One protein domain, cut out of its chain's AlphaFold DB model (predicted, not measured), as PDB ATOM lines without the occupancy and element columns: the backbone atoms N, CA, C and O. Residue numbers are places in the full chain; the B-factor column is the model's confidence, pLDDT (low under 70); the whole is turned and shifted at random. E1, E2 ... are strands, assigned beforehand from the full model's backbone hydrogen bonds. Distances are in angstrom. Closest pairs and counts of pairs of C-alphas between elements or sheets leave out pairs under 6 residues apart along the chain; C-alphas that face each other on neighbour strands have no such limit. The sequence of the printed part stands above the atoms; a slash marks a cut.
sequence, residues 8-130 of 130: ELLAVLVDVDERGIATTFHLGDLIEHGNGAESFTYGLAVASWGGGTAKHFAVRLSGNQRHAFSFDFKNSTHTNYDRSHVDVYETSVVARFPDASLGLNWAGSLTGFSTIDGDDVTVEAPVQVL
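What this domain is: This is residues 8 to 130 of the 130 residues of an uncharacterized protein of Clavibacter michiganensis (UniProt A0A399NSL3). Two sheets face each other as a sandwich, with their strands crossed: a twisted sheet of six strands, E6 E5 E4 E3 E9 E10, covers a smaller and flatter sheet of five, E7 E8 E2 E1 E11. The sandwich is closed along one side, where E10 runs on into E11 and the chain passes from one sheet to the other, while E6 and E7 at the opposite edges are apart. The printed part has 123 residues, with no named helix and eleven named strands, E1 to E11 in order along the chain; the class is all strand. The larger sheet is antiparallel throughout and the smaller one mixed. The whole is compact, with a radius of gyration of the C-alphas of 13.7 A and spans of 42 by 29 by 28 A.

How they stand to each other: Start with the larger sheet, whose order is E6, residues 77 to 81, E5, 65 to 72, E4, 53 to 62, E3, 40 to 48, E9, 107 to 116, and E10, 119 to 125. E3, E4, E5 and E6 form a meander, each strand the antiparallel neighbour and hairpin partner of the one before. In the hairpin E3 and E4, look for N 44 and O 57, 2.8 A apart; in E4 and E5, for N 58 and O 69 at 2.9 A; in E5 and E6, for N 70 and O 79 at 2.9 A. E4 bends by 51 degrees at residue 57. On the other side of E3 is E9, antiparallel, with N 43 and O 113 2.8 A apart. E9 and the edge strand E10 are a hairpin at 141 degrees, with N 114 and O 122 at 2.8 A. The second sheet runs E7, residues 86 to 88, E8, 92 to 98, E2, 20 to 30, E1, 8 to 17, and E11, 127 to 129. In the hairpin E7 and E8, N 94 and O 87 are 2.8 A apart; between antiparallel E8 and E2, N 25 and O 93 are at 2.8 A; in the hairpin E1 and E2, N 24 and O 13 are at 2.8 A. E1 and E11 are parallel, with N 14 and O 128 at 2.8 A. The facing parts of the two sheets are 9.2 A apart centre to centre, and their strands stand at 53 degrees. Between the sheets, the closest C-alphas of E5 and E8 are Ala 68 and Ala 95, 6.4 A, and those of E1 and E10 are Ala 11 and Ala 125, 5.2 A.

Where its parts are: In the larger sheet, find C-alpha 40 at (44.207, 32.633, 10.496); from there E3 runs 25.2 A to C-alpha 48. E4 is 24.7 A long, E5 22.7 A and E9 26.1 A; E6 and E10 are shorter. In the other sheet, find C-alpha 8 at (33.417, 31.662, 10.789), where E1 begins a run of 27.3 A. E2, the longest strand with 11 residues, covers 30.1 A, and E8 covers 19.6 A. E7 and E11 have three residues each; E11 ends at C-alpha 129, (31.059, 44.046, 26.415).

The domain as a whole: The two C-alphas farthest apart are those of Asn 35 and Asn 105, 43.2 A. The printed part has no cut and ends at Leu 130, the chain's last residue. No link is long: E2 to E3 with nine residues and E8 to E9 with eight are short, and the others are tight. The mean pLDDT of the printed part is 89.4; look for values under 70 at residues 34 to 36 and 103 to 106.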
ATOM      1  N   GLU A   8      34.123  30.385  10.836       95.25
ATOM      2  CA  GLU A   8      33.417  31.662  10.789       95.25
ATOM      3  C   GLU A   8      33.447  32.346  12.159       95.25
ATOM      4  O   GLU A   8      33.184  31.705  13.177       95.25
ATOM      5  N   LEU A   9      33.754  33.645  12.198       97.94
ATOM      6  CA  LEU A   9      33.633  34.438  13.416       97.94
ATOM      7  C   LEU A   9      32.204  34.971  13.540       97.94
ATOM      8  O   LEU A   9      31.797  35.855  12.792       97.94
ATOM      9  N   LEU A  10      31.466  34.480  14.533       98.00
ATOM     10  CA  LEU A  10      30.065  34.848  14.742       98.00
ATOM     11  C   LEU A  10      29.894  36.050  15.671       98.00
ATOM     12  O   LEU A  10      28.981  36.848  15.484       98.00
ATOM     13  N   ALA A  11      30.732  36.157  16.703       98.06
ATOM     14  CA  ALA A  11      30.669  37.230  17.692       98.06
ATOM     15  C   ALA A  11      31.961  37.314  18.511       98.06
ATOM     16  O   ALA A  11      32.716  36.340  18.613       98.06
ATOM     17  N   VAL A  12      32.171  38.455  19.167       98.44
ATOM     18  CA  VAL A  12      33.222  38.635  20.174       98.44
ATOM     19  C   VAL A  12      32.596  39.067  21.494       98.44
ATOM     20  O   VAL A  12      31.943  40.105  21.567       98.44
ATOM     21  N   LEU A  13      32.816  38.289  22.552       97.62
ATOM     22  CA  LEU A  13      32.544  38.733  23.917       97.62
ATOM     23  C   LEU A  13      33.808  39.332  24.513       97.62
ATOM     24  O   LEU A  13      34.899  38.784  24.342       97.62
ATOM     25  N   VAL A  14      33.652  40.438  25.222       95.94
ATOM     26  CA  VAL A  14      34.751  41.187  25.817       95.94
ATOM     27  C   VAL A  14      34.461  41.377  27.294       95.94
ATOM     28  O   VAL A  14      33.512  42.066  27.655       95.94
ATOM     29  N   ASP A  15      35.295  40.773  28.126       94.19
ATOM     30  CA  ASP A  15      35.306  40.981  29.568       94.19
ATOM     31  C   ASP A  15      36.474  41.912  29.914       94.19
ATOM     32  O   ASP A  15      37.593  41.735  29.412       94.19
ATOM     33  N   VAL A  16      36.196  42.940  30.713       90.62
ATOM     34  CA  VAL A  16      37.174  43.946  31.131       90.62
ATOM     35  C   VAL A  16      37.126  44.060  32.643       90.62
ATOM     36  O   VAL A  16      36.137  44.517  33.214       90.62
ATOM     37  N   ASP A  17      38.236  43.722  33.285       86.88
ATOM     38  CA  ASP A  17      38.388  43.827  34.729       86.88
ATOM     39  C   ASP A  17      39.720  44.499  35.101       86.88
ATOM     40  O   ASP A  17      40.456  45.026  34.263       86.88
ATOM     41  N   GLU A  18      40.036  44.509  36.395       85.38
ATOM     42  CA  GLU A  18      41.296  45.053  36.913       85.38
ATOM     43  C   GLU A  18      42.547  44.291  36.441       85.38
ATOM     44  O   GLU A  18      43.661  44.795  36.580       85.38
ATOM     45  N   ARG A  19      42.385  43.080  35.897       86.25
ATOM     46  CA  ARG A  19      43.470  42.210  35.427       86.25
ATOM     47  C   ARG A  19      43.757  42.413  33.944       86.25
ATOM     48  O   ARG A  19      44.822  41.999  33.490       86.25
ATOM     49  N   GLY A  20      42.852  43.049  33.202       91.38
ATOM     50  CA  GLY A  20      43.041  43.423  31.805       91.38
ATOM     51  C   GLY A  20      41.809  43.131  30.958       91.38
ATOM     52  O   GLY A  20      40.686  43.462  31.328       91.38
ATOM     53  N   ILE A  21      42.036  42.545  29.782       93.88
ATOM     54  CA  ILE A  21      40.981  42.232  28.811       93.88
ATOM     55  C   ILE A  21      40.991  40.735  28.534       93.88
ATOM     56  O   ILE A  21      42.042  40.169  28.211       93.88
ATOM     57  N   ALA A  22      39.822  40.109  28.564       95.94
ATOM     58  CA  ALA A  22      39.612  38.790  27.987       95.94
ATOM     59  C   ALA A  22      38.648  38.887  26.802       95.94
ATOM     60  O   ALA A  22      37.543  39.411  26.922       95.94
ATOM     61  N   THR A  23      39.057  38.367  25.646       97.62
ATOM     62  CA  THR A  23      38.197  38.269  24.462       97.62
ATOM     63  C   THR A  23      37.840  36.816  24.205       97.62
ATOM     64  O   THR A  23      38.734  35.976  24.080       97.62
ATOM     65  N   THR A  24      36.552  36.526  24.067       98.38
ATOM     66  CA  THR A  24      36.056  35.233  23.590       98.38
ATOM     67  C   THR A  24      35.528  35.396  22.174       98.38
ATOM     68  O   THR A  24      34.530  36.075  21.949       98.38
ATOM     69  N   PHE A  25      36.197  34.763  21.218       98.31
ATOM     70  CA  PHE A  25      35.775  34.673  19.826       98.31
ATOM     71  C   PHE A  25      34.846  33.472  19.680       98.31
ATOM     72  O   PHE A  25      35.286  32.337  19.874       98.31
ATOM     73  N   HIS A  26      33.574  33.708  19.368       98.06
ATOM     74  CA  HIS A  26      32.605  32.650  19.093       98.06
ATOM     75  C   HIS A  26      32.701  32.218  17.640       98.06
ATOM     76  O   HIS A  26      32.607  33.048  16.736       98.06
ATOM     77  N   LEU A  27      32.879  30.917  17.437       97.25
ATOM     78  CA  LEU A  27      33.150  30.341  16.133       97.25
ATOM     79  C   LEU A  27      31.975  29.497  15.647       97.25
ATOM     80  O   LEU A  27      31.403  28.716  16.411       97.25
ATOM     81  N   GLY A  28      31.651  29.659  14.370       96.31
ATOM     82  CA  GLY A  28      30.642  28.894  13.657       96.31
ATOM     83  C   GLY A  28      31.236  27.712  12.903       96.31
ATOM     84  O   GLY A  28      32.110  26.978  13.394       96.31
ATOM     85  N   ASP A  29      30.737  27.528  11.688       94.38
ATOM     86  CA  ASP A  29      31.116  26.413  10.835       94.38
ATOM     87  C   ASP A  29      32.564  26.525  10.350       94.38
ATOM     88  O   ASP A  29      33.186  27.591  10.361       94.38
ATOM     89  N   LEU A  30      33.126  25.377   9.963       91.94
ATOM     90  CA  LEU A  30      34.440  25.320   9.330       91.94
ATOM     91  C   LEU A  30      34.391  26.057   7.998       91.94
ATOM     92  O   LEU A  30      33.487  25.844   7.195       91.94
ATOM     93  N   ILE A  31      35.404  26.877   7.752       89.44
ATOM     94  CA  ILE A  31      35.567  27.531   6.462       89.44
ATOM     95  C   ILE A  31      36.375  26.594   5.577       89.44
ATOM     96  O   ILE A  31      37.535  26.287   5.868       89.44
ATOM     97  N   GLU A  32      35.760  26.138   4.489       82.12
ATOM     98  CA  GLU A  32      36.477  25.413   3.448       82.12
ATOM     99  C   GLU A  32      37.430  26.380   2.741       82.12
ATOM    100  O   GLU A  32      37.020  27.237   1.960       82.12
ATOM    101  N   HIS A  33      38.721  26.254   3.036       70.06
ATOM    102  CA  HIS A  33      39.766  27.072   2.438       70.06
ATOM    103  C   HIS A  33      40.801  26.157   1.788       70.06
ATOM    104  O   HIS A  33      41.495  25.446   2.508       70.06
ATOM    105  N   GLY A  34      40.866  26.185   0.448       64.69
ATOM    106  CA  GLY A  34      41.586  25.280  -0.470       64.69
ATOM    107  C   GLY A  34      42.801  24.507   0.074       64.69
ATOM    108  O   GLY A  34      42.674  23.649   0.941       64.69
ATOM    109  N   ASN A  35      43.992  24.707  -0.500       55.69
ATOM    110  CA  ASN A  35      45.212  24.070   0.009       55.69
ATOM    111  C   ASN A  35      45.611  24.738   1.336       55.69
ATOM    112  O   ASN A  35      46.448  25.622   1.311       55.69
ATOM    113  N   GLY A  36      44.969  24.340   2.442       65.94
ATOM    114  CA  GLY A  36      45.321  24.607   3.845       65.94
ATOM    115  C   GLY A  36      45.861  26.004   4.174       65.94
ATOM    116  O   GLY A  36      47.026  26.278   3.921       65.94
ATOM    117  N   ALA A  37      45.054  26.837   4.837       70.81
ATOM    118  CA  ALA A  37      45.498  28.135   5.359       70.81
ATOM    119  C   ALA A  37      46.800  28.026   6.180       70.81
ATOM    120  O   ALA A  37      46.895  27.188   7.085       70.81
ATOM    121  N   GLU A  38      47.779  28.890   5.903       83.38
ATOM    122  CA  GLU A  38      49.034  28.933   6.663       83.38
ATOM    123  C   GLU A  38      48.818  29.586   8.028       83.38
ATOM    124  O   GLU A  38      49.409  29.179   9.034       83.38
ATOM    125  N   SER A  39      47.937  30.583   8.090       89.12
ATOM    126  CA  SER A  39      47.530  31.239   9.320       89.12
ATOM    127  C   SER A  39      46.117  31.800   9.233       89.12
ATOM    128  O   SER A  39      45.632  32.200   8.181       89.12
ATOM    129  N   PHE A  40      45.456  31.897  10.376       92.81
ATOM    130  CA  PHE A  40      44.207  32.633  10.496       92.81
ATOM    131  C   PHE A  40      44.179  33.403  11.805       92.81
ATOM    132  O   PHE A  40      44.804  33.015  12.796       92.81
ATOM    133  N   THR A  41      43.501  34.542  11.785       96.38
ATOM    134  CA  THR A  41      43.440  35.472  12.909       96.38
ATOM    135  C   THR A  41      41.988  35.724  13.271       96.38
ATOM    136  O   THR A  41      41.179  35.960  12.381       96.38
ATOM    137  N   TYR A  42      41.678  35.718  14.564       97.88
ATOM    138  CA  TYR A  42      40.448  36.292  15.108       97.88
ATOM    139  C   TYR A  42      40.827  37.504  15.941       97.88
ATOM    140  O   TYR A  42      41.790  37.441  16.710       97.88
ATOM    141  N   GLY A  43      40.104  38.605  15.793       97.62
ATOM    142  CA  GLY A  43      40.459  39.836  16.471       97.62
ATOM    143  C   GLY A  43      39.282  40.731  16.804       97.62
ATOM    144  O   GLY A  43      38.194  40.635  16.247       97.62
ATOM    145  N   LEU A  44      39.533  41.591  17.779       96.75
ATOM    146  CA  LEU A  44      38.716  42.719  18.175       96.75
ATOM    147  C   LEU A  44      39.423  43.982  17.690       96.75
ATOM    148  O   LEU A  44      40.540  44.276  18.125       96.75
ATOM    149  N   ALA A  45      38.764  44.731  16.819       94.75
ATOM    150  CA  ALA A  45      39.158  46.072  16.439       94.75
ATOM    151  C   ALA A  45      38.439  47.096  17.324       94.75
ATOM    152  O   ALA A  45      37.225  47.044  17.516       94.75
ATOM    153  N   VAL A  46      39.208  48.037  17.861       92.62
ATOM    154  CA  VAL A  46      38.726  49.175  18.642       92.62
ATOM    155  C   VAL A  46      38.968  50.424  17.813       92.62
ATOM    156  O   VAL A  46      40.124  50.790  17.576       92.62
ATOM    157  N   ALA A  47      37.904  51.098  17.387       89.88
ATOM    158  CA  ALA A  47      38.019  52.393  16.731       89.88
ATOM    159  C   ALA A  47      37.885  53.524  17.754       89.88
ATOM    160  O   ALA A  47      37.119  53.447  18.715       89.88
ATOM    161  N   SER A  48      38.627  54.603  17.538       84.44
ATOM    162  CA  SER A  48      38.414  55.864  18.253       84.44
ATOM    163  C   SER A  48      37.126  56.554  17.781       84.44
ATOM    164  O   SER A  48      36.654  56.295  16.677       84.44
ATOM    165  N   TRP A  49      36.591  57.503  18.558       79.38
ATOM    166  CA  TRP A  49      35.456  58.352  18.140       79.38
ATOM    167  C   TRP A  49      35.646  59.070  16.791       79.38
ATOM    168  O   TRP A  49      34.667  59.438  16.151       79.38
ATOM    169  N   GLY A  50      36.891  59.262  16.344       75.62
ATOM    170  CA  GLY A  50      37.212  59.827  15.030       75.62
ATOM    171  C   GLY A  50      37.140  58.828  13.868       75.62
ATOM    172  O   GLY A  50      37.518  59.185  12.757       75.62
ATOM    173  N   GLY A  51      36.724  57.581  14.112       70.31
ATOM    174  CA  GLY A  51      36.573  56.526  13.104       70.31
ATOM    175  C   GLY A  51      37.860  55.777  12.741       70.31
ATOM    176  O   GLY A  51      37.800  54.751  12.076       70.31
ATOM    177  N   GLY A  52      39.030  56.241  13.192       80.25
ATOM    178  CA  GLY A  52      40.294  55.533  12.979       80.25
ATOM    179  C   GLY A  52      40.475  54.363  13.947       80.25
ATOM    180  O   GLY A  52      40.230  54.525  15.151       80.25
ATOM    181  N   THR A  53      40.959  53.224  13.439       77.50
ATOM    182  CA  THR A  53      41.387  52.077  14.250       77.50
ATOM    183  C   THR A  53      42.466  52.515  15.230       77.50
ATOM    184  O   THR A  53      43.517  53.022  14.846       77.50
ATOM    185  N   ALA A  54      42.191  52.328  16.512       85.38
ATOM    186  CA  ALA A  54      43.071  52.733  17.592       85.38
ATOM    187  C   ALA A  54      43.832  51.542  18.167       85.38
ATOM    188  O   ALA A  54      45.029  51.655  18.426       85.38
ATOM    189  N   LYS A  55      43.156  50.400  18.353       92.00
ATOM    190  CA  LYS A  55      43.778  49.188  18.887       92.00
ATOM    191  C   LYS A  55      43.209  47.921  18.274       92.00
ATOM    192  O   LYS A  55      42.015  47.865  18.005       92.00
ATOM    193  N   HIS A  56      44.048  46.901  18.140       94.94
ATOM    194  CA  HIS A  56      43.632  45.520  17.901       94.94
ATOM    195  C   HIS A  56      43.999  44.641  19.096       94.94
ATOM    196  O   HIS A  56      45.090  44.780  19.648       94.94
ATOM    197  N   PHE A  57      43.116  43.703  19.428       96.19
ATOM    198  CA  PHE A  57      43.373  42.572  20.320       96.19
ATOM    199  C   PHE A  57      43.051  41.298  19.555       96.19
ATOM    200  O   PHE A  57      41.910  41.119  19.139       96.19
ATOM    201  N   ALA A  58      44.034  40.443  19.302       96.88
ATOM    202  CA  ALA A  58      43.853  39.354  18.353       96.88
ATOM    203  C   ALA A  58      44.606  38.087  18.742       96.88
ATOM    204  O   ALA A  58      45.583  38.119  19.489       96.88
ATOM    205  N   VAL A  59      44.144  36.968  18.192       97.31
ATOM    206  CA  VAL A  59      44.804  35.668  18.236       97.31
ATOM    207  C   VAL A  59      45.111  35.234  16.823       97.31
ATOM    208  O   VAL A  59      44.206  35.152  16.001       97.31
ATOM    209  N   ARG A  60      46.370  34.882  16.570       95.19
ATOM    210  CA  ARG A  60      46.800  34.189  15.359       95.19
ATOM    211  C   ARG A  60      47.024  32.711  15.649       95.19
ATOM    212  O   ARG A  60      47.738  32.349  16.589       95.19
ATOM    213  N   LEU A  61      46.436  31.870  14.808       92.44
ATOM    214  CA  LEU A  61      46.559  30.420  14.819       92.44
ATOM    215  C   LEU A  61      47.243  29.983  13.519       92.44
ATOM    216  O   LEU A  61      46.854  30.414  12.438       92.44
ATOM    217  N   SER A  62      48.290  29.169  13.625       88.19
ATOM    218  CA  SER A  62      49.058  28.665  12.477       88.19
ATOM    219  C   SER A  62      49.658  27.312  12.833       88.19
ATOM    220  O   SER A  62      50.478  27.215  13.748       88.19
ATOM    221  N   GLY A  63      49.231  26.234  12.173       83.19
ATOM    222  CA  GLY A  63      49.658  24.884  12.547       83.19
ATOM    223  C   GLY A  63      49.434  24.604  14.044       83.19
ATOM    224  O   GLY A  63      48.317  24.658  14.550       83.19
ATOM    225  N   ASN A  64      50.516  24.346  14.784       78.56
ATOM    226  CA  ASN A  64      50.475  24.147  16.242       78.56
ATOM    227  C   ASN A  64      50.762  25.419  17.061       78.56
ATOM    228  O   ASN A  64      50.810  25.362  18.292       78.56
ATOM    229  N   GLN A  65      50.990  26.552  16.400       84.38
ATOM    230  CA  GLN A  65      51.283  27.832  17.028       84.38
ATOM    231  C   GLN A  65      49.999  28.603  17.322       84.38
ATOM    232  O   GLN A  65      49.059  28.631  16.526       84.38
ATOM    233  N   ARG A  66      49.973  29.220  18.504       90.56
ATOM    234  CA  ARG A  66      48.868  30.036  19.006       90.56
ATOM    235  C   ARG A  66      49.475  31.238  19.703       90.56
ATOM    236  O   ARG A  66      50.210  31.061  20.675       90.56
ATOM    237  N   HIS A  67      49.199  32.423  19.183       92.25
ATOM    238  CA  HIS A  67      49.793  33.662  19.665       92.25
ATOM    239  C   HIS A  67      48.710  34.713  19.815       92.25
ATOM    240  O   HIS A  67      48.011  35.014  18.850       92.25
ATOM    241  N   ALA A  68      48.581  35.267  21.016       96.12
ATOM    242  CA  ALA A  68      47.795  36.468  21.228       96.12
ATOM    243  C   ALA A  68      48.695  37.690  21.042       96.12
ATOM    244  O   ALA A  68      49.879  37.664  21.379       96.12
ATOM    245  N   PHE A  69      48.140  38.772  20.520       95.31
ATOM    246  CA  PHE A  69      48.841  40.037  20.418       95.31
ATOM    247  C   PHE A  69      47.887  41.218  20.533       95.31
ATOM    248  O   PHE A  69      46.708  41.134  20.187       95.31
ATOM    249  N   SER A  70      48.426  42.335  21.006       95.19
ATOM    250  CA  SER A  70      47.748  43.623  20.961       95.19
ATOM    251  C   SER A  70      48.579  44.622  20.178       95.19
ATOM    252  O   SER A  70      49.793  44.710  20.379       95.19
ATOM    253  N   PHE A  71      47.924  45.406  19.333       93.38
ATOM    254  CA  PHE A  71      48.555  46.489  18.592       93.38
ATOM    255  C   PHE A  71      47.868  47.807  18.922       93.38
ATOM    256  O   PHE A  71      46.646  47.892  18.838       93.38
ATOM    257  N   ASP A  72      48.636  48.826  19.292       91.06
ATOM    258  CA  ASP A  72      48.163  50.196  19.479       91.06
ATOM    259  C   ASP A  72      48.640  51.038  18.296       91.06
ATOM    260  O   ASP A  72      49.822  51.360  18.170       91.06
ATOM    261  N   PHE A  73      47.702  51.390  17.417       89.44
ATOM    262  CA  PHE A  73      47.978  52.132  16.190       89.44
ATOM    263  C   PHE A  73      48.392  53.573  16.463       89.44
ATOM    264  O   PHE A  73      49.210  54.124  15.729       89.44
ATOM    265  N   LYS A  74      47.879  54.178  17.539       85.00
ATOM    266  CA  LYS A  74      48.226  55.553  17.904       85.00
ATOM    267  C   LYS A  74      49.701  55.660  18.282       85.00
ATOM    268  O   LYS A  74      50.349  56.642  17.932       85.00
ATOM    269  N   ASN A  75      50.214  54.657  18.989       86.69
ATOM    270  CA  ASN A  75      51.590  54.634  19.478       86.69
ATOM    271  C   ASN A  75      52.527  53.763  18.625       86.69
ATOM    272  O   ASN A  75      53.730  53.749  18.872       86.69
ATOM    273  N   SER A  76      51.995  53.049  17.627       91.00
ATOM    274  CA  SER A  76      52.723  52.041  16.841       91.00
ATOM    275  C   SER A  76      53.413  50.986  17.715       91.00
ATOM    276  O   SER A  76      54.523  50.544  17.416       91.00
ATOM    277  N   THR A  77      52.773  50.595  18.819       90.25
ATOM    278  CA  THR A  77      53.318  49.609  19.755       90.25
ATOM    279  C   THR A  77      52.634  48.262  19.596       90.25
ATOM    280  O   THR A  77      51.431  48.164  19.358       90.25
ATOM    281  N   HIS A  78      53.429  47.205  19.738       92.31
ATOM    282  CA  HIS A  78      52.994  45.827  19.587       92.31
ATOM    283  C   HIS A  78      53.434  45.032  20.814       92.31
ATOM    284  O   HIS A  78      54.623  44.978  21.127       92.31
ATOM    285  N   THR A  79      52.477  44.393  21.479       94.88
ATOM    286  CA  THR A  79      52.733  43.452  22.571       94.88
ATOM    287  C   THR A  79      52.338  42.055  22.123       94.88
ATOM    288  O   THR A  79      51.218  41.851  21.655       94.88
ATOM    289  N   ASN A  80      53.252  41.100  22.276       94.69
ATOM    290  CA  ASN A  80      53.012  39.692  21.983       94.69
ATOM    291  C   ASN A  80      52.846  38.921  23.290       94.69
ATOM    292  O   ASN A  80      53.601  39.137  24.236       94.69
ATOM    293  N   TYR A  81      51.904  37.990  23.299       93.75
ATOM    294  CA  TYR A  81      51.628  37.102  24.416       93.75
ATOM    295  C   TYR A  81      51.817  35.659  23.958       93.75
ATOM    296  O   TYR A  81      51.489  35.285  22.825       93.75
ATOM    297  N   ASP A  82      52.397  34.844  24.830       90.94
ATOM    298  CA  ASP A  82      52.657  33.450  24.509       90.94
ATOM    299  C   ASP A  82      51.375  32.597  24.542       90.94
ATOM    300  O   ASP A  82      50.278  33.052  24.879       90.94
ATOM    301  N   ARG A  83      51.515  31.319  24.181       92.56
ATOM    302  CA  ARG A  83      50.396  30.374  24.077       92.56
ATOM    303  C   ARG A  83      49.577  30.208  25.364       92.56
ATOM    304  O   ARG A  83      48.446  29.754  25.273       92.56
ATOM    305  N   SER A  84      50.132  30.500  26.544       94.12
ATOM    306  CA  SER A  84      49.417  30.367  27.823       94.12
ATOM    307  C   SER A  84      48.288  31.390  27.978       94.12
ATOM    308  O   SER A  84      47.399  31.216  28.808       94.12
ATOM    309  N   HIS A  85      48.275  32.415  27.125       95.25
ATOM    310  CA  HIS A  85      47.221  33.419  27.059       95.25
ATOM    311  C   HIS A  85      46.082  33.032  26.113       95.25
ATOM    312  O   HIS A  85      45.122  33.793  25.997       95.25
ATOM    313  N   VAL A  86      46.181  31.885  25.431       96.44
ATOM    314  CA  VAL A  86      45.236  31.463  24.394       96.44
ATOM    315  C   VAL A  86      44.709  30.062  24.677       96.44
ATOM    316  O   VAL A  86      45.425  29.072  24.522       96.44
ATOM    317  N   ASP A  87      43.416  29.972  24.977       94.88
ATOM    318  CA  ASP A  87      42.695  28.702  24.988       94.88
ATOM    319  C   ASP A  87      41.921  28.541  23.680       94.88
ATOM    320  O   ASP A  87      41.227  29.452  23.231       94.88
ATOM    321  N   VAL A  88      42.040  27.368  23.059       92.94
ATOM    322  CA  VAL A  88      41.330  27.031  21.819       92.94
ATOM    323  C   VAL A  88      40.412  25.861  22.111       92.94
ATOM    324  O   VAL A  88      40.882  24.781  22.479       92.94
ATOM    325  N   TYR A  89      39.123  26.095  21.917       92.31
ATOM    326  CA  TYR A  89      38.049  25.119  21.993       92.31
ATOM    327  C   TYR A  89      37.517  24.842  20.585       92.31
ATOM    328  O   TYR A  89      37.973  25.422  19.600       92.31
ATOM    329  N   GLU A  90      36.553  23.933  20.474       89.12
ATOM    330  CA  GLU A  90      35.967  23.581  19.178       89.12
ATOM    331  C   GLU A  90      35.211  24.753  18.538       89.12
ATOM    332  O   GLU A  90      35.362  25.003  17.343       89.12
ATOM    333  N   THR A  91      34.431  25.476  19.342       93.88
ATOM    334  CA  THR A  91      33.532  26.555  18.903       93.88
ATOM    335  C   THR A  91      33.893  27.909  19.509       93.88
ATOM    336  O   THR A  91      33.123  28.867  19.420       93.88
ATOM    337  N   SER A  92      35.060  28.018  20.145       96.38
ATOM    338  CA  SER A  92      35.530  29.295  20.669       96.38
ATOM    339  C   SER A  92      37.042  29.375  20.811       96.38
ATOM    340  O   SER A  92      37.740  28.374  20.979       96.38
ATOM    341  N   VAL A  93      37.553  30.602  20.778       97.12
ATOM    342  CA  VAL A  93      38.931  30.928  21.151       97.12
ATOM    343  C   VAL A  93      38.882  31.996  22.228       97.12
ATOM    344  O   VAL A  93      38.213  33.011  22.058       97.12
ATOM    345  N   VAL A  94      39.590  31.778  23.331       97.31
ATOM    346  CA  VAL A  94      39.680  32.735  24.436       97.31
ATOM    347  C   VAL A  94      41.098  33.274  24.495       97.31
ATOM    348  O   VAL A  94      42.051  32.499  24.559       97.31
ATOM    349  N   ALA A  95      41.232  34.595  24.490       97.50
ATOM    350  CA  ALA A  95      42.508  35.292  24.561       97.50
ATOM    351  C   ALA A  95      42.528  36.253  25.743       97.50
ATOM    352  O   ALA A  95      41.543  36.948  25.989       97.50
ATOM    353  N   ARG A  96      43.649  36.294  26.463       96.44
ATOM    354  CA  ARG A  96      43.819  37.132  27.655       96.44
ATOM    355  C   ARG A  96      44.973  38.106  27.465       96.44
ATOM    356  O   ARG A  96      46.103  37.698  27.195       96.44
ATOM    357  N   PHE A  97      44.692  39.384  27.660       95.25
ATOM    358  CA  PHE A  97      45.627  40.490  27.496       95.25
ATOM    359  C   PHE A  97      45.787  41.190  28.852       95.25
ATOM    360  O   PHE A  97      45.050  42.141  29.135       95.25
ATOM    361  N   PRO A  98      46.679  40.700  29.734       91.31
ATOM    362  CA  PRO A  98      46.948  41.375  30.995       91.31
ATOM    363  C   PRO A  98      47.597  42.733  30.751       91.31
ATOM    364  O   PRO A  98      48.241  42.945  29.723       91.31
ATOM    365  N   ASP A  99      47.390  43.657  31.687       81.69
ATOM    366  CA  ASP A  99      47.901  45.038  31.636       81.69
ATOM    367  C   ASP A  99      47.434  45.849  30.408       81.69
ATOM    368  O   ASP A  99      47.882  46.974  30.164       81.69
ATOM    369  N   ALA A 100      46.499  45.304  29.626       81.69
ATOM    370  CA  ALA A 100      45.898  45.979  28.497       81.69
ATOM    371  C   ALA A 100      44.679  46.794  28.930       81.69
ATOM    372  O   ALA A 100      43.873  46.375  29.755       81.69
ATOM    373  N   SER A 101      44.503  47.954  28.301       78.12
ATOM    374  CA  SER A 101      43.289  48.755  28.432       78.12
ATOM    375  C   SER A 101      42.559  48.835  27.104       78.12
ATOM    376  O   SER A 101      43.141  49.197  26.072       78.12
ATOM    377  N   LEU A 102      41.260  48.541  27.152       73.81
ATOM    378  CA  LEU A 102      40.381  48.696  25.999       73.81
ATOM    379  C   LEU A 102      40.230  50.176  25.653       73.81
ATOM    380  O   LEU A 102      40.130  50.546  24.488       73.81
ATOM    381  N   GLY A 103      40.279  51.019  26.692       66.56
ATOM    382  CA  GLY A 103      40.120  52.452  26.553       66.56
ATOM    383  C   GLY A 103      38.683  52.852  26.247       66.56
ATOM    384  O   GLY A 103      38.458  53.735  25.428       66.56
ATOM    385  N   LEU A 104      37.716  52.209  26.912       62.66
ATOM    386  CA  LEU A 104      36.272  52.412  26.717       62.66
ATOM    387  C   LEU A 104      35.853  53.891  26.739       62.66
ATOM    388  O   LEU A 104      34.930  54.291  26.044       62.66
ATOM    389  N   ASN A 105      36.582  54.727  27.477       61.56
ATOM    390  CA  ASN A 105      36.354  56.165  27.594       61.56
ATOM    391  C   ASN A 105      36.548  56.915  26.254       61.56
ATOM    392  O   ASN A 105      36.054  58.028  26.099       61.56
ATOM    393  N   TRP A 106      37.306  56.347  25.309       61.25
ATOM    394  CA  TRP A 106      37.622  56.937  24.002       61.25
ATOM    395  C   TRP A 106      37.276  56.031  22.809       61.25
ATOM    396  O   TRP A 106      37.398  56.476  21.662       61.25
ATOM    397  N   ALA A 107      36.852  54.790  23.057       71.69
ATOM    398  CA  ALA A 107      36.380  53.886  22.019       71.69
ATOM    399  C   ALA A 107      35.049  54.404  21.445       71.69
ATOM    400  O   ALA A 107      34.087  54.605  22.181       71.69
ATOM    401  N   GLY A 108      35.019  54.638  20.134       76.44
ATOM    402  CA  GLY A 108      33.811  55.009  19.397       76.44
ATOM    403  C   GLY A 108      33.040  53.791  18.892       76.44
ATOM    404  O   GLY A 108      31.813  53.819  18.844       76.44
ATOM    405  N   SER A 109      33.745  52.709  18.548       88.75
ATOM    406  CA  SER A 109      33.136  51.434  18.165       88.75
ATOM    407  C   SER A 109      34.062  50.249  18.441       88.75
ATOM    408  O   SER A 109      35.286  50.392  18.544       88.75
ATOM    409  N   LEU A 110      33.444  49.076  18.574       93.06
ATOM    410  CA  LEU A 110      34.093  47.785  18.746       93.06
ATOM    411  C   LEU A 110      33.571  46.835  17.677       93.06
ATOM    412  O   LEU A 110      32.356  46.698  17.527       93.06
ATOM    413  N   THR A 111      34.482  46.163  16.983       95.19
ATOM    414  CA  THR A 111      34.123  45.287  15.870       95.19
ATOM    415  C   THR A 111      34.960  44.018  15.892       95.19
ATOM    416  O   THR A 111      36.180  44.078  16.038       95.19
ATOM    417  N   GLY A 112      34.320  42.860  15.758       97.19
ATOM    418  CA  GLY A 112      35.022  41.599  15.570       97.19
ATOM    419  C   GLY A 112      35.436  41.417  14.114       97.19
ATOM    420  O   GLY A 112      34.665  41.719  13.204       97.19
ATOM    421  N   PHE A 113      36.633  40.891  13.894       97.69
ATOM    422  CA  PHE A 113      37.129  40.569  12.564       97.69
ATOM    423  C   PHE A 113      37.852  39.225  12.544       97.69
ATOM    424  O   PHE A 113      38.376  38.758  13.560       97.69
ATOM    425  N   SER A 114      37.923  38.617  11.367       97.12
ATOM    426  CA  SER A 114      38.750  37.447  11.125       97.12
ATOM    427  C   SER A 114      39.410  37.502   9.762       97.12
ATOM    428  O   SER A 114      38.779  37.914   8.789       97.12
ATOM    429  N   THR A 115      40.643  37.012   9.692       95.44
ATOM    430  CA  THR A 115      41.417  36.940   8.451       95.44
ATOM    431  C   THR A 115      41.958  35.535   8.229       95.44
ATOM    432  O   THR A 115      42.363  34.885   9.197       95.44
ATOM    433  N   ILE A 116      42.085  35.109   6.978       93.31
ATOM    434  CA  ILE A 116      42.834  33.911   6.578       93.31
ATOM    435  C   ILE A 116      43.985  34.364   5.684       93.31
ATOM    436  O   ILE A 116      43.759  35.089   4.729       93.31
ATOM    437  N   ASP A 117      45.220  34.013   6.040       90.06
ATOM    438  CA  ASP A 117      46.443  34.407   5.319       90.06
ATOM    439  C   ASP A 117      46.574  35.921   5.046       90.06
ATOM    440  O   ASP A 117      47.299  36.363   4.159       90.06
ATOM    441  N   GLY A 118      45.919  36.731   5.885       87.69
ATOM    442  CA  GLY A 118      45.882  38.190   5.784       87.69
ATOM    443  C   GLY A 118      44.678  38.746   5.022       87.69
ATOM    444  O   GLY A 118      44.430  39.943   5.132       87.69
ATOM    445  N   ASP A 119      43.909  37.902   4.335       91.06
ATOM    446  CA  ASP A 119      42.684  38.296   3.648       91.06
ATOM    447  C   ASP A 119      41.500  38.314   4.616       91.06
ATOM    448  O   ASP A 119      41.296  37.383   5.402       91.06
ATOM    449  N   ASP A 120      40.711  39.384   4.558       92.19
ATOM    450  CA  ASP A 120      39.528  39.550   5.391       92.19
ATOM    451  C   ASP A 120      38.447  38.523   5.035       92.19
ATOM    452  O   ASP A 120      38.030  38.378   3.885       92.19
ATOM    453  N   VAL A 121      37.949  37.839   6.060       92.19
ATOM    454  CA  VAL A 121      36.858  36.856   5.968       92.19
ATOM    455  C   VAL A 121      35.620  37.351   6.706       92.19
ATOM    456  O   VAL A 121      34.488  37.118   6.293       92.19
ATOM    457  N   THR A 122      35.829  38.076   7.802       93.06
ATOM    458  CA  THR A 122      34.771  38.744   8.557       93.06
ATOM    459  C   THR A 122      35.311  40.083   9.016       93.06
ATOM    460  O   THR A 122      36.408  40.137   9.562       93.06
ATOM    461  N   VAL A 123      34.558  41.158   8.805       88.25
ATOM    462  CA  VAL A 123      34.996  42.527   9.139       88.25
ATOM    463  C   VAL A 123      34.061  43.242  10.112       88.25
ATOM    464  O   VAL A 123      34.432  44.282  10.644       88.25
ATOM    465  N   GLU A 124      32.871  42.682  10.373       93.00
ATOM    466  CA  GLU A 124      31.821  43.305  11.192       93.00
ATOM    467  C   GLU A 124      31.088  42.321  12.117       93.00
ATOM    468  O   GLU A 124      29.873  42.397  12.299       93.00
ATOM    469  N   ALA A 125      31.816  41.379  12.728       96.94
ATOM    470  CA  ALA A 125      31.199  40.504  13.721       96.94
ATOM    471  C   ALA A 125      30.751  41.323  14.951       96.94
ATOM    472  O   ALA A 125      31.509  42.179  15.432       96.94
ATOM    473  N   PRO A 126      29.540  41.072  15.486       97.19
ATOM    474  CA  PRO A 126      29.015  41.796  16.635       97.19
ATOM    475  C   PRO A 126      29.903  41.613  17.867       97.19
ATOM    476  O   PRO A 126      30.420  40.524  18.133       97.19
ATOM    477  N   VAL A 127      30.039  42.688  18.645       96.81
ATOM    478  CA  VAL A 127      30.797  42.699  19.899       96.81
ATOM    479  C   VAL A 127      29.871  43.003  21.064       96.81
ATOM    480  O   VAL A 127      29.102  43.963  21.021       96.81
ATOM    481  N   GLN A 128      29.983  42.213  22.127       95.00
ATOM    482  CA  GLN A 128      29.315  42.468  23.396       95.00
ATOM    483  C   GLN A 128      30.361  42.652  24.495       95.00
ATOM    484  O   GLN A 128      31.211  41.789  24.703       95.00
ATOM    485  N   VAL A 129      30.273  43.777  25.204       92.06
ATOM    486  CA  VAL A 129      31.059  44.046  26.415       92.06
ATOM    487  C   VAL A 129      30.235  43.618  27.628       92.06
ATOM    488  O   VAL A 129      29.033  43.902  27.666       92.06
ATOM    489  N   LEU A 130      30.862  42.901  28.561       87.88
ATOM    490  CA  LEU A 130      30.245  42.388  29.788       87.88
ATOM    491  C   LEU A 130      30.452  43.326  30.982       87.88
ATOM    492  O   LEU A 130      31.474  44.047  31.002       87.88
TER     493      LEU A 130